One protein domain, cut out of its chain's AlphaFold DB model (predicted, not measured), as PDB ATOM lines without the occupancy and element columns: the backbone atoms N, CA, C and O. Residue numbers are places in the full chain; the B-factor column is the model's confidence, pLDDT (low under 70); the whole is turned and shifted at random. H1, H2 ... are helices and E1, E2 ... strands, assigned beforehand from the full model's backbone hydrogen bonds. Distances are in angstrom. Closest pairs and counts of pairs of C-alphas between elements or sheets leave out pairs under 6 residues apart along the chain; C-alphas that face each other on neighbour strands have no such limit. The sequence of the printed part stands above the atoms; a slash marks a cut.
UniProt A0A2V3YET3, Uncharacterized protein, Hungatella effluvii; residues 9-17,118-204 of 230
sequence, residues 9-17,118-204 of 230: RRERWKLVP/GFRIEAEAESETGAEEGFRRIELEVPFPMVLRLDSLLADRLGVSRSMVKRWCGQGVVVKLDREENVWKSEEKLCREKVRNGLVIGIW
ATOM      1  N   ARG A   9      53.277 -43.703  28.635       87.50
ATOM      2  CA  ARG A   9      52.098 -44.179  29.347       87.50
ATOM      3  C   ARG A   9      50.901 -43.349  28.905       87.50
ATOM      4  O   ARG A   9      50.868 -42.141  29.145       87.50
ATOM      5  N   ARG A  10      49.937 -43.978  28.232       89.75
ATOM      6  CA  ARG A  10      48.703 -43.315  27.796       89.75
ATOM      7  C   ARG A  10      47.636 -43.431  28.877       89.75
ATOM      8  O   ARG A  10      47.349 -44.514  29.377       89.75
ATOM      9  N   GLU A  11      47.058 -42.295  29.224       92.06
ATOM     10  CA  GLU A  11      45.988 -42.173  30.200       92.06
ATOM     11  C   GLU A  11      44.835 -41.377  29.605       92.06
ATOM     12  O   GLU A  11      45.036 -40.390  28.888       92.06
ATOM     13  N   ARG A  12      43.621 -41.769  29.972       93.81
ATOM     14  CA  ARG A  12      42.415 -40.985  29.763       93.81
ATOM     15  C   ARG A  12      41.857 -40.596  31.116       93.81
ATOM     16  O   ARG A  12      41.598 -41.457  31.951       93.81
ATOM     17  N   TRP A  13      41.717 -39.298  31.352       94.38
ATOM     18  CA  TRP A  13      41.126 -38.774  32.578       94.38
ATOM     19  C   TRP A  13      39.753 -38.226  32.255       94.38
ATOM     20  O   TRP A  13      39.621 -37.153  31.662       94.38
ATOM     21  N   LYS A  14      38.733 -38.966  32.668       91.50
ATOM     22  CA  LYS A  14      37.351 -38.544  32.567       91.50
ATOM     23  C   LYS A  14      36.949 -37.816  33.832       91.50
ATOM     24  O   LYS A  14      36.916 -38.383  34.924       91.50
ATOM     25  N   LEU A  15      36.659 -36.532  33.678       88.25
ATOM     26  CA  LEU A  15      36.090 -35.731  34.746       88.25
ATOM     27  C   LEU A  15      34.594 -36.039  34.768       88.25
ATOM     28  O   LEU A  15      33.926 -35.947  33.739       88.25
ATOM     29  N   VAL A  16      34.075 -36.417  35.932       83.75
ATOM     30  CA  VAL A  16      32.655 -36.707  36.152       83.75
ATOM     31  C   VAL A  16      32.154 -35.762  37.236       83.75
ATOM     32  O   VAL A  16      32.753 -35.722  38.313       83.75
ATOM     33  N   PRO A  17      31.092 -34.978  36.992       80.56
ATOM     34  CA  PRO A  17      30.606 -34.061  38.004       80.56
ATOM     35  C   PRO A  17      29.881 -34.847  39.097       80.56
ATOM     36  O   PRO A  17      29.128 -35.782  38.802       80.56
ATOM     37  N   GLY A 118      31.903 -30.001  43.028       73.12
ATOM     38  CA  GLY A 118      33.169 -30.560  42.549       73.12
ATOM     39  C   GLY A 118      33.002 -31.664  41.501       73.12
ATOM     40  O   GLY A 118      31.975 -31.787  40.827       73.12
ATOM     41  N   PHE A 119      34.073 -32.419  41.285       81.31
ATOM     42  CA  PHE A 119      34.155 -33.466  40.274       81.31
ATOM     43  C   PHE A 119      35.091 -34.566  40.766       81.31
ATOM     44  O   PHE A 119      36.036 -34.306  41.506       81.31
ATOM     45  N   ARG A 120      34.874 -35.778  40.266       84.69
ATOM     46  CA  ARG A 120      35.798 -36.900  40.425       84.69
ATOM     47  C   ARG A 120      36.500 -37.197  39.107       84.69
ATOM     48  O   ARG A 120      35.967 -36.909  38.035       84.69
ATOM     49  N   ILE A 121      37.693 -37.777  39.188       87.31
ATOM     50  CA  ILE A 121      38.476 -38.190  38.018       87.31
ATOM     51  C   ILE A 121      38.478 -39.713  37.947       87.31
ATOM     52  O   ILE A 121      39.115 -40.378  38.769       87.31
ATOM     53  N   GLU A 122      37.809 -40.254  36.936       88.88
ATOM     54  CA  GLU A 122      37.977 -41.639  36.502       88.88
ATOM     55  C   GLU A 122      39.183 -41.679  35.559       88.88
ATOM     56  O   GLU A 122      39.170 -41.047  34.504       88.88
ATOM     57  N   ALA A 123      40.263 -42.346  35.969       85.19
ATOM     58  CA  ALA A 123      41.461 -42.475  35.147       85.19
ATOM     59  C   ALA A 123      41.580 -43.902  34.627       85.19
ATOM     60  O   ALA A 123      41.689 -44.840  35.414       85.19
ATOM     61  N   GLU A 124      41.614 -44.036  33.310       84.88
ATOM     62  CA  GLU A 124      41.883 -45.289  32.619       84.88
ATOM     63  C   GLU A 124      43.288 -45.208  32.024       84.88
ATOM     64  O   GLU A 124      43.619 -44.254  31.314       84.88
ATOM     65  N   ALA A 125      44.139 -46.179  32.344       78.62
ATOM     66  CA  ALA A 125      45.445 -46.324  31.717       78.62
ATOM     67  C   ALA A 125      45.351 -47.420  30.655       78.62
ATOM     68  O   ALA A 125      44.912 -48.531  30.954       78.62
ATOM     69  N   GLU A 126      45.779 -47.127  29.429       72.00
ATOM     70  CA  GLU A 126      45.984 -48.182  28.440       72.00
ATOM     71  C   GLU A 126      47.210 -48.979  28.891       72.00
ATOM     72  O   GLU A 126      48.328 -48.459  28.946       72.00
ATOM     73  N   SER A 127      46.993 -50.229  29.299       53.53
ATOM     74  CA  SER A 127      48.049 -51.121  29.761       53.53
ATOM     75  C   SER A 127      48.918 -51.566  28.583       53.53
ATOM     76  O   SER A 127      48.753 -52.662  28.056       53.53
ATOM     77  N   GLU A 128      49.868 -50.728  28.179       54.19
ATOM     78  CA  GLU A 128      51.079 -51.187  27.503       54.19
ATOM     79  C   GLU A 128      52.141 -51.433  28.585       54.19
ATOM     80  O   GLU A 128      52.553 -50.540  29.327       54.19
ATOM     81  N   THR A 129      52.528 -52.698  28.726       46.84
ATOM     82  CA  THR A 129      53.492 -53.225  29.699       46.84
ATOM     83  C   THR A 129      54.727 -52.332  29.913       46.84
ATOM     84  O   THR A 129      55.536 -52.134  29.007       46.84
ATOM     85  N   GLY A 130      54.937 -51.899  31.165       48.69
ATOM     86  CA  GLY A 130      56.272 -51.624  31.714       48.69
ATOM     87  C   GLY A 130      56.767 -50.174  31.749       48.69
ATOM     88  O   GLY A 130      57.971 -49.972  31.577       48.69
ATOM     89  N   ALA A 131      55.906 -49.176  31.964       51.44
ATOM     90  CA  ALA A 131      56.303 -47.762  32.019       51.44
ATOM     91  C   ALA A 131      55.735 -47.022  33.243       51.44
ATOM     92  O   ALA A 131      54.966 -46.073  33.097       51.44
ATOM     93  N   GLU A 132      56.093 -47.443  34.459       57.03
ATOM     94  CA  GLU A 132      55.740 -46.660  35.657       57.03
ATOM     95  C   GLU A 132      56.485 -45.311  35.712       57.03
ATOM     96  O   GLU A 132      55.937 -44.332  36.210       57.03
ATOM     97  N   GLU A 133      57.667 -45.219  35.090       64.44
ATOM     98  CA  GLU A 133      58.565 -44.048  35.147       64.44
ATOM     99  C   GLU A 133      58.683 -43.273  33.811       64.44
ATOM    100  O   GLU A 133      59.589 -42.464  33.617       64.44
ATOM    101  N   GLY A 134      57.792 -43.539  32.849       79.69
ATOM    102  CA  GLY A 134      57.835 -42.964  31.496       79.69
ATOM    103  C   GLY A 134      57.117 -41.617  31.329       79.69
ATOM    104  O   GLY A 134      56.497 -41.087  32.250       79.69
ATOM    105  N   PHE A 135      57.158 -41.066  30.112       87.31
ATOM    106  CA  PHE A 135      56.374 -39.879  29.754       87.31
ATOM    107  C   PHE A 135      54.879 -40.200  29.798       87.31
ATOM    108  O   PHE A 135      54.427 -41.163  29.178       87.31
ATOM    109  N   ARG A 136      54.096 -39.383  30.501       91.31
ATOM    110  CA  ARG A 136      52.649 -39.587  30.636       91.31
ATOM    111  C   ARG A 136      51.912 -38.738  29.613       91.31
ATOM    112  O   ARG A 136      51.921 -37.515  29.722       91.31
ATOM    113  N   ARG A 137      51.243 -39.377  28.653       92.69
ATOM    114  CA  ARG A 137      50.285 -38.734  27.744       92.69
ATOM    115  C   ARG A 137      48.897 -38.850  28.359       92.69
ATOM    116  O   ARG A 137      48.341 -39.941  28.387       92.69
ATOM    117  N   ILE A 138      48.328 -37.734  28.784       94.38
ATOM    118  CA  ILE A 138      47.013 -37.679  29.423       94.38
ATOM    119  C   ILE A 138      46.045 -36.940  28.504       94.38
ATOM    120  O   ILE A 138      46.256 -35.776  28.169       94.38
ATOM    121  N   GLU A 139      44.965 -37.604  28.113       94.81
ATOM    122  CA  GLU A 139      43.848 -36.991  27.400       94.81
ATOM    123  C   GLU A 139      42.694 -36.717  28.363       94.81
ATOM    124  O   GLU A 139      42.240 -37.614  29.076       94.81
ATOM    125  N   LEU A 140      42.237 -35.465  28.405       93.69
ATOM    126  CA  LEU A 140      41.134 -35.047  29.262       93.69
ATOM    127  C   LEU A 140      39.798 -35.225  28.540       93.69
ATOM    128  O   LEU A 140      39.524 -34.564  27.535       93.69
ATOM    129  N   GLU A 141      38.936 -36.058  29.108       91.44
ATOM    130  CA  GLU A 141      37.522 -36.128  28.764       91.44
ATOM    131  C   GLU A 141      36.761 -35.255  29.767       91.44
ATOM    132  O   GLU A 141      36.592 -35.598  30.937       91.44
ATOM    133  N   VAL A 142      36.349 -34.071  29.315       87.56
ATOM    134  CA  VAL A 142      35.625 -33.087  30.132       87.56
ATOM    135  C   VAL A 142      34.280 -32.863  29.464       87.56
ATOM    136  O   VAL A 142      34.124 -31.896  28.714       87.56
ATOM    137  N   PRO A 143      33.311 -33.771  29.665       75.56
ATOM    138  CA  PRO A 143      32.084 -33.709  28.904       75.56
ATOM    139  C   PRO A 143      31.284 -32.455  29.256       75.56
ATOM    140  O   PRO A 143      30.512 -32.020  28.434       75.56
ATOM    141  N   PHE A 144      31.476 -31.794  30.398       75.06
ATOM    142  CA  PHE A 144      30.663 -30.644  30.813       75.06
ATOM    143  C   PHE A 144      31.397 -29.300  30.803       75.06
ATOM    144  O   PHE A 144      32.614 -29.273  30.996       75.06
ATOM    145  N   PRO A 145      30.688 -28.162  30.608       73.19
ATOM    146  CA  PRO A 145      31.239 -26.854  30.910       73.19
ATOM    147  C   PRO A 145      31.802 -26.878  32.321       73.19
ATOM    148  O   PRO A 145      31.097 -27.195  33.280       73.19
ATOM    149  N   MET A 146      33.083 -26.563  32.432       77.75
ATOM    150  CA  MET A 146      33.788 -26.526  33.697       77.75
ATOM    151  C   MET A 146      34.687 -25.295  33.719       77.75
ATOM    152  O   MET A 146      35.393 -24.993  32.755       77.75
ATOM    153  N   VAL A 147      34.678 -24.578  34.840       79.44
ATOM    154  CA  VAL A 147      35.579 -23.442  35.087       79.44
ATOM    155  C   VAL A 147      36.757 -23.895  35.955       79.44
ATOM    156  O   VAL A 147      37.148 -23.229  36.907       79.44
ATOM    157  N   LEU A 148      37.330 -25.058  35.640       86.19
ATOM    158  CA  LEU A 148      38.494 -25.594  36.336       86.19
ATOM    159  C   LEU A 148      39.757 -25.258  35.553       86.19
ATOM    160  O   LEU A 148      39.823 -25.435  34.337       86.19
ATOM    161  N   ARG A 149      40.772 -24.771  36.262       91.94
ATOM    162  CA  ARG A 149      42.099 -24.532  35.693       91.94
ATOM    163  C   ARG A 149      42.930 -25.802  35.718       91.94
ATOM    164  O   ARG A 149      42.847 -26.574  36.674       91.94
ATOM    165  N   LEU A 150      43.794 -25.956  34.719       93.62
ATOM    166  CA  LEU A 150      44.709 -27.089  34.643       93.62
ATOM    167  C   LEU A 150      45.626 -27.183  35.875       93.62
ATOM    168  O   LEU A 150      45.851 -28.280  36.376       93.62
ATOM    169  N   ASP A 151      46.105 -26.051  36.412       93.50
ATOM    170  CA  ASP A 151      46.930 -26.062  37.628       93.50
ATOM    171  C   ASP A 151      46.216 -26.634  38.852       93.50
ATOM    172  O   ASP A 151      46.828 -27.372  39.619       93.50
ATOM    173  N   SER A 152      44.934 -26.316  39.026       91.88
ATOM    174  CA  SER A 152      44.109 -26.881  40.090       91.88
ATOM    175  C   SER A 152      43.886 -28.379  39.887       91.88
ATOM    176  O   SER A 152      44.046 -29.131  40.841       91.88
ATOM    177  N   LEU A 153      43.575 -28.808  38.657       92.50
ATOM    178  CA  LEU A 153      43.364 -30.223  38.329       92.50
ATOM    179  C   LEU A 153      44.603 -31.072  38.644       92.50
ATOM    180  O   LEU A 153      44.508 -32.114  39.283       92.50
ATOM    181  N   LEU A 154      45.770 -30.628  38.172       93.38
ATOM    182  CA  LEU A 154      47.021 -31.361  38.342       93.38
ATOM    183  C   LEU A 154      47.494 -31.360  39.796       93.38
ATOM    184  O   LEU A 154      47.997 -32.377  40.257       93.38
ATOM    185  N   ALA A 155      47.341 -30.240  40.508       92.00
ATOM    186  CA  ALA A 155      47.720 -30.142  41.915       92.00
ATOM    187  C   ALA A 155      46.952 -31.162  42.763       92.00
ATOM    188  O   ALA A 155      47.564 -31.932  43.498       92.00
ATOM    189  N   ASP A 156      45.632 -31.207  42.581       88.75
ATOM    190  CA  ASP A 156      44.747 -32.148  43.261       88.75
ATOM    191  C   ASP A 156      45.094 -33.604  42.907       88.75
ATOM    192  O   ASP A 156      45.400 -34.412  43.781       88.75
ATOM    193  N   ARG A 157      45.176 -33.926  41.609       90.06
ATOM    194  CA  ARG A 157      45.405 -35.306  41.156       90.06
ATOM    195  C   ARG A 157      46.797 -35.854  41.485       90.06
ATOM    196  O   ARG A 157      46.952 -37.068  41.597       90.06
ATOM    197  N   LEU A 158      47.811 -34.996  41.563       89.69
ATOM    198  CA  LEU A 158      49.199 -35.400  41.810       89.69
ATOM    199  C   LEU A 158      49.625 -35.203  43.271       89.69
ATOM    200  O   LEU A 158      50.754 -35.546  43.604       89.69
ATOM    201  N   GLY A 159      48.760 -34.655  44.131       90.25
ATOM    202  CA  GLY A 159      49.075 -34.415  45.542       90.25
ATOM    203  C   GLY A 159      50.175 -33.370  45.759       90.25
ATOM    204  O   GLY A 159      50.936 -33.462  46.718       90.25
ATOM    205  N   VAL A 160      50.290 -32.382  44.865       93.38
ATOM    206  CA  VAL A 160      51.317 -31.326  44.926       93.38
ATOM    207  C   VAL A 160      50.693 -29.937  44.985       93.38
ATOM    208  O   VAL A 160      49.526 -29.729  44.662       93.38
ATOM    209  N   SER A 161      51.481 -28.930  45.357       94.12
ATOM    210  CA  SER A 161      50.991 -27.553  45.395       94.12
ATOM    211  C   SER A 161      50.752 -26.975  43.992       94.12
ATOM    212  O   SER A 161      51.465 -27.258  43.026       94.12
ATOM    213  N   ARG A 162      49.791 -26.048  43.877       93.94
ATOM    214  CA  ARG A 162      49.546 -25.308  42.621       93.94
ATOM    215  C   ARG A 162      50.770 -24.513  42.153       93.94
ATOM    216  O   ARG A 162      50.947 -24.317  40.953       93.94
ATOM    217  N   SER A 163      51.612 -24.033  43.072       94.06
ATOM    218  CA  SER A 163      52.871 -23.357  42.725       94.06
ATOM    219  C   SER A 163      53.881 -24.321  42.098       94.06
ATOM    220  O   SER A 163      54.553 -23.942  41.140       94.06
ATOM    221  N   MET A 164      53.933 -25.576  42.559       93.62
ATOM    222  CA  MET A 164      54.768 -26.612  41.954       93.62
ATOM    223  C   MET A 164      54.334 -26.919  40.518       93.62
ATOM    224  O   MET A 164      55.177 -26.913  39.622       93.62
ATOM    225  N   VAL A 165      53.030 -27.074  40.269       94.12
ATOM    226  CA  VAL A 165      52.505 -27.297  38.908       94.12
ATOM    227  C   VAL A 165      52.828 -26.129  37.971       94.12
ATOM    228  O   VAL A 165      53.218 -26.335  36.822       94.12
ATOM    229  N   LYS A 166      52.700 -24.886  38.451       93.19
ATOM    230  CA  LYS A 166      53.071 -23.695  37.668       93.19
ATOM    231  C   LYS A 166      54.546 -23.717  37.276       93.19
ATOM    232  O   LYS A 166      54.862 -23.460  36.116       93.19
ATOM    233  N   ARG A 167      55.432 -24.071  38.214       92.25
ATOM    234  CA  ARG A 167      56.867 -24.236  37.947       92.25
ATOM    235  C   ARG A 167      57.114 -25.317  36.891       92.25
ATOM    236  O   ARG A 167      57.873 -25.069  35.964       92.25
ATOM    237  N   TRP A 168      56.431 -26.458  36.975       93.94
ATOM    238  CA  TRP A 168      56.541 -27.523  35.972       93.94
ATOM    239  C   TRP A 168      56.110 -27.085  34.571       93.94
ATOM    240  O   TRP A 168      56.764 -27.454  33.600       93.94
ATOM    241  N   CYS A 169      55.063 -26.268  34.448       92.38
ATOM    242  CA  CYS A 169      54.684 -25.699  33.151       92.38
ATOM    243  C   CYS A 169      55.755 -24.729  32.630       92.38
ATOM    244  O   CYS A 169      56.142 -24.818  31.472       92.38
ATOM    245  N   GLY A 170      56.291 -23.850  33.487       89.75
ATOM    246  CA  GLY A 170      57.375 -22.934  33.106       89.75
ATOM    247  C   GLY A 170      58.679 -23.642  32.713       89.75
ATOM    248  O   GLY A 170      59.420 -23.146  31.873       89.75
ATOM    249  N   GLN A 171      58.944 -24.820  33.283       90.75
ATOM    250  CA  GLN A 171      60.114 -25.652  32.980       90.75
ATOM    251  C   GLN A 171      59.893 -26.622  31.806       90.75
ATOM    252  O   GLN A 171      60.805 -27.365  31.457       90.75
ATOM    253  N   GLY A 172      58.693 -26.662  31.215       90.38
ATOM    254  CA  GLY A 172      58.355 -27.614  30.154       90.38
ATOM    255  C   GLY A 172      58.263 -29.071  30.608       90.38
ATOM    256  O   GLY A 172      58.293 -29.963  29.770       90.38
ATOM    257  N   VAL A 173      58.126 -29.326  31.914       92.88
ATOM    258  CA  VAL A 173      57.807 -30.654  32.469       92.88
ATOM    259  C   VAL A 173      56.368 -31.032  32.126       92.88
ATOM    260  O   VAL A 173      56.094 -32.181  31.786       92.88
ATOM    261  N   VAL A 174      55.454 -30.060  32.194       94.00
ATOM    262  CA  VAL A 174      54.082 -30.201  31.700       94.00
ATOM    263  C   VAL A 174      53.986 -29.491  30.358       94.00
ATOM    264  O   VAL A 174      54.272 -28.299  30.258       94.00
ATOM    265  N   VAL A 175      53.569 -30.229  29.337       94.12
ATOM    266  CA  VAL A 175      53.456 -29.766  27.949       94.12
ATOM    267  C   VAL A 175      52.061 -30.044  27.408       94.12
ATOM    268  O   VAL A 175      51.324 -30.873  27.941       94.12
ATOM    269  N   LYS A 176      51.682 -29.360  26.334       94.75
ATOM    270  CA  LYS A 176      50.409 -29.550  25.633       94.75
ATOM    271  C   LYS A 176      50.667 -30.095  24.240       94.75
ATOM    272  O   LYS A 176      51.622 -29.678  23.590       94.75
ATOM    273  N   LEU A 177      49.833 -31.027  23.788       92.25
ATOM    274  CA  LEU A 177      49.902 -31.500  22.410       92.25
ATOM    275  C   LEU A 177      49.243 -30.471  21.495       92.25
ATOM    276  O   LEU A 177      48.043 -30.201  21.612       92.25
ATOM    277  N   ASP A 178      50.018 -29.943  20.561       87.31
ATOM    278  CA  ASP A 178      49.488 -29.303  19.371       87.31
ATOM    279  C   ASP A 178      49.043 -30.398  18.396       87.31
ATOM    280  O   ASP A 178      49.863 -31.188  17.924       87.31
ATOM    281  N   ARG A 179      47.733 -30.491  18.141       82.00
ATOM    282  CA  ARG A 179      47.169 -31.532  17.269       82.00
ATOM    283  C   ARG A 179      47.423 -31.262  15.785       82.00
ATOM    284  O   ARG A 179      47.418 -32.218  15.021       82.00
ATOM    285  N   GLU A 180      47.622 -30.009  15.379       82.44
ATOM    286  CA  GLU A 180      47.842 -29.652  13.971       82.44
ATOM    287  C   GLU A 180      49.271 -29.992  13.556       82.44
ATOM    288  O   GLU A 180      49.504 -30.596  12.511       82.44
ATOM    289  N   GLU A 181      50.233 -29.670  14.420       81.31
ATOM    290  CA  GLU A 181      51.649 -29.943  14.168       81.31
ATOM    291  C   GLU A 181      52.093 -31.330  14.664       81.31
ATOM    292  O   GLU A 181      53.168 -31.802  14.292       81.31
ATOM    293  N   ASN A 182      51.275 -31.988  15.494       83.62
ATOM    294  CA  ASN A 182      51.609 -33.213  16.228       83.62
ATOM    295  C   ASN A 182      52.898 -33.067  17.067       83.62
ATOM    296  O   ASN A 182      53.773 -33.939  17.068       83.62
ATOM    297  N   VAL A 183      53.029 -31.930  17.764       87.25
ATOM    298  CA  VAL A 183      54.213 -31.546  18.555       87.25
ATOM    299  C   VAL A 183      53.810 -31.173  19.981       87.25
ATOM    300  O   VAL A 183      52.773 -30.558  20.219       87.25
ATOM    301  N   TRP A 184      54.656 -31.522  20.948       89.75
ATOM    302  CA  TRP A 184      54.509 -31.097  22.339       89.75
ATOM    303  C   TRP A 184      55.066 -29.688  22.539       89.75
ATOM    304  O   TRP A 184      56.260 -29.460  22.350       89.75
ATOM    305  N   LYS A 185      54.213 -28.748  22.951       88.88
ATOM    306  CA  LYS A 185      54.584 -27.356  23.222       88.88
ATOM    307  C   LYS A 185      54.637 -27.101  24.727       88.88
ATOM    308  O   LYS A 185      53.722 -27.460  25.473       88.88
ATOM    309  N   SER A 186      55.733 -26.486  25.166       86.12
ATOM    310  CA  SER A 186      55.834 -25.879  26.491       86.12
ATOM    311  C   SER A 186      55.283 -24.463  26.406       86.12
ATOM    312  O   SER A 186      55.725 -23.672  25.574       86.12
ATOM    313  N   GLU A 187      54.315 -24.146  27.257       83.00
ATOM    314  CA  GLU A 187      53.719 -22.818  27.321       83.00
ATOM    315  C   GLU A 187      53.590 -22.400  28.783       83.00
ATOM    316  O   GLU A 187      52.916 -23.054  29.580       83.00
ATOM    317  N   GLU A 188      54.174 -21.258  29.147       76.38
ATOM    318  CA  GLU A 188      54.127 -20.747  30.524       76.38
ATOM    319  C   GLU A 188      52.676 -20.568  31.020       76.38
ATOM    320  O   GLU A 188      52.342 -20.773  32.193       76.38
ATOM    321  N   LYS A 189      51.774 -20.225  30.094       87.31
ATOM    322  CA  LYS A 189      50.354 -19.996  30.369       87.31
ATOM    323  C   LYS A 189      49.515 -21.276  30.407       87.31
ATOM    324  O   LYS A 189      48.382 -21.184  30.875       87.31
ATOM    325  N   LEU A 190      50.055 -22.442  30.032       89.56
ATOM    326  CA  LEU A 190      49.334 -23.724  29.994       89.56
ATOM    327  C   LEU A 190      48.627 -24.026  31.320       89.56
ATOM    328  O   LEU A 190      47.436 -24.323  31.357       89.56
ATOM    329  N   CYS A 191      49.334 -23.845  32.438       89.56
ATOM    330  CA  CYS A 191      48.799 -24.039  33.788       89.56
ATOM    331  C   CYS A 191      47.554 -23.181  34.098       89.56
ATOM    332  O   CYS A 191      46.770 -23.503  34.994       89.56
ATOM    333  N   ARG A 192      47.387 -22.059  33.386       90.50
ATOM    334  CA  ARG A 192      46.294 -21.100  33.570       90.50
ATOM    335  C   ARG A 192      45.103 -21.369  32.657       90.50
ATOM    336  O   ARG A 192      44.061 -20.751  32.877       90.50
ATOM    337  N   GLU A 193      45.249 -22.248  31.671       91.69
ATOM    338  CA  GLU A 193      44.163 -22.623  30.774       91.69
ATOM    339  C   GLU A 193      43.038 -23.337  31.530       91.69
ATOM    340  O   GLU A 193      43.257 -24.027  32.535       91.69
ATOM    341  N   LYS A 194      41.812 -23.163  31.029       91.38
ATOM    342  CA  LYS A 194      40.666 -23.951  31.476       91.38
ATOM    343  C   LYS A 194      40.763 -25.349  30.881       91.38
ATOM    344  O   LYS A 194      41.068 -25.500  29.697       91.38
ATOM    345  N   VAL A 195      40.461 -26.354  31.689       90.62
ATOM    346  CA  VAL A 195      40.301 -27.721  31.196       90.62
ATOM    347  C   VAL A 195      39.132 -27.758  30.214       90.62
ATOM    348  O   VAL A 195      38.129 -27.063  30.383       90.62
ATOM    349  N   ARG A 196      39.278 -28.545  29.153       89.38
ATOM    350  CA  ARG A 196      38.262 -28.707  28.114       89.38
ATOM    351  C   ARG A 196      38.366 -30.095  27.512       89.38
ATOM    352  O   ARG A 196      39.440 -30.696  27.536       89.38
ATOM    353  N   ASN A 197      37.259 -30.565  26.952       89.50
ATOM    354  CA  ASN A 197      37.212 -31.868  26.313       89.50
ATOM    355  C   ASN A 197      38.259 -31.974  25.196       89.50
ATOM    356  O   ASN A 197      38.383 -31.064  24.374       89.50
ATOM    357  N   GLY A 198      39.007 -33.076  25.174       90.19
ATOM    358  CA  GLY A 198      40.038 -33.345  24.174       90.19
ATOM    359  C   GLY A 198      41.355 -32.594  24.391       90.19
ATOM    360  O   GLY A 198      42.253 -32.708  23.552       90.19
ATOM    361  N   LEU A 199      41.518 -31.840  25.486       92.50
ATOM    362  CA  LEU A 199      42.833 -31.309  25.849       92.50
ATOM    363  C   LEU A 199      43.776 -32.483  26.144       92.50
ATOM    364  O   LEU A 199      43.480 -33.313  26.998       92.50
ATOM    365  N   VAL A 200      44.909 -32.536  25.446       94.62
ATOM    366  CA  VAL A 200      45.935 -33.563  25.657       94.62
ATOM    367  C   VAL A 200      47.171 -32.899  26.243       94.62
ATOM    368  O   VAL A 200      47.716 -31.960  25.658       94.62
ATOM    369  N   ILE A 201      47.599 -33.390  27.400       95.25
ATOM    370  CA  ILE A 201      48.782 -32.920  28.114       95.25
ATOM    371  C   ILE A 201      49.814 -34.039  28.226       95.25
ATOM    372  O   ILE A 201      49.492 -35.227  28.211       95.25
ATOM    373  N   GLY A 202      51.066 -33.629  28.326       93.69
ATOM    374  CA  GLY A 202      52.212 -34.482  28.552       93.69
ATOM    375  C   GLY A 202      52.844 -34.131  29.885       93.69
ATOM    376  O   GLY A 202      52.967 -32.948  30.196       93.69
ATOM    377  N   ILE A 203      53.246 -35.132  30.660       92.88
ATOM    378  CA  ILE A 203      54.026 -34.933  31.883       92.88
ATOM    379  C   ILE A 203      55.302 -35.757  31.768       92.88
ATOM    380  O   ILE A 203      55.258 -36.989  31.727       92.88
ATOM    381  N   TRP A 204      56.435 -35.066  31.697       89.38
ATOM    382  CA  TRP A 204      57.748 -35.690  31.773       89.38
ATOM    383  C   TRP A 204      58.013 -36.190  33.195       89.38
ATOM    384  O   TRP A 204      57.595 -35.529  34.152       89.38
TER     385      TRP A 204
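Overview. This is residues 9 to 17 and 118 to 204 of the 230 residues of an uncharacterized protein of Hungatella effluvii (UniProt A0A2V3YET3). A strongly twisted six-stranded sheet forms a wall, with two short helices, H1 and H2, clustered at its side; H1 sits beside the strands and H2 grazes the sheet near E4. Residues 186 to 199 make a long link from E5 back to E6. The printed part has 96 residues, with elements in the order E1 E2 E3 H1 H2 E4 E5 E6; the mixed sheet runs E2 E1 E3 E6 E4 E5, and the class is mixed, helices and strands. It is compact, with a radius of gyration of the C-alphas of 12.8 A and spans of 33 by 30 by 27 A.

Arrangement. E1, residues 9 to 17, is antiparallel to E2, residues 119 to 125, with N 12 and O 124 within hydrogen-bond range at 2.8 A. E1 is parallel to E3, residues 135 to 141; N 11 and O 137 are 2.8 A apart. H1, residues 150 to 158, stands at the sheet's level, its height of 1.1 A taken over only just enough C-alphas of the sheet, 6. H1 touches H2, residues 162 to 170, at a steep tilt of 66 degrees, opposite ways; their closest C-alphas, Ala 155 and Arg 162, are 5.2 A apart. H2 only grazes the sheet, with residues 165 to 169. In both helices every O i to N i+4 pair is within hydrogen-bond range. E4, residues 174 to 178, forms a hairpin with E5, residues 183 to 185, with N 178 and O 183 at 2.8 A. E6, residues 200 to 203, is antiparallel to E3, with N 138 and O 201 at 2.8 A, and to E4, with N 175 and O 202 at 2.9 A. E3, H1, H2 and E4 make a split strand-helix-strand unit, two strands running the same way with E6 between them in the sheet; its crossover is right-handed.

Along the chain. E1 begins at C-alpha 9 (52.098, -44.179, 29.347) and is 25.3 A long; E2 is 19.1 A and E3 19.2 A. H1 is 11.9 A, H2 12.5 A and E4 13.2 A. E6 ends at C-alpha 203 (54.026, -34.933, 31.883).

Size, cuts and confidence. The farthest C-alphas, Gly 130 and Pro 145, are 35.2 A apart. Residues 18 to 117 are not printed; C-alphas 17 and 118 are 6.3 A apart across the cut. The link from E5 to E6 is long. Residues 127 to 133 have pLDDT under 70.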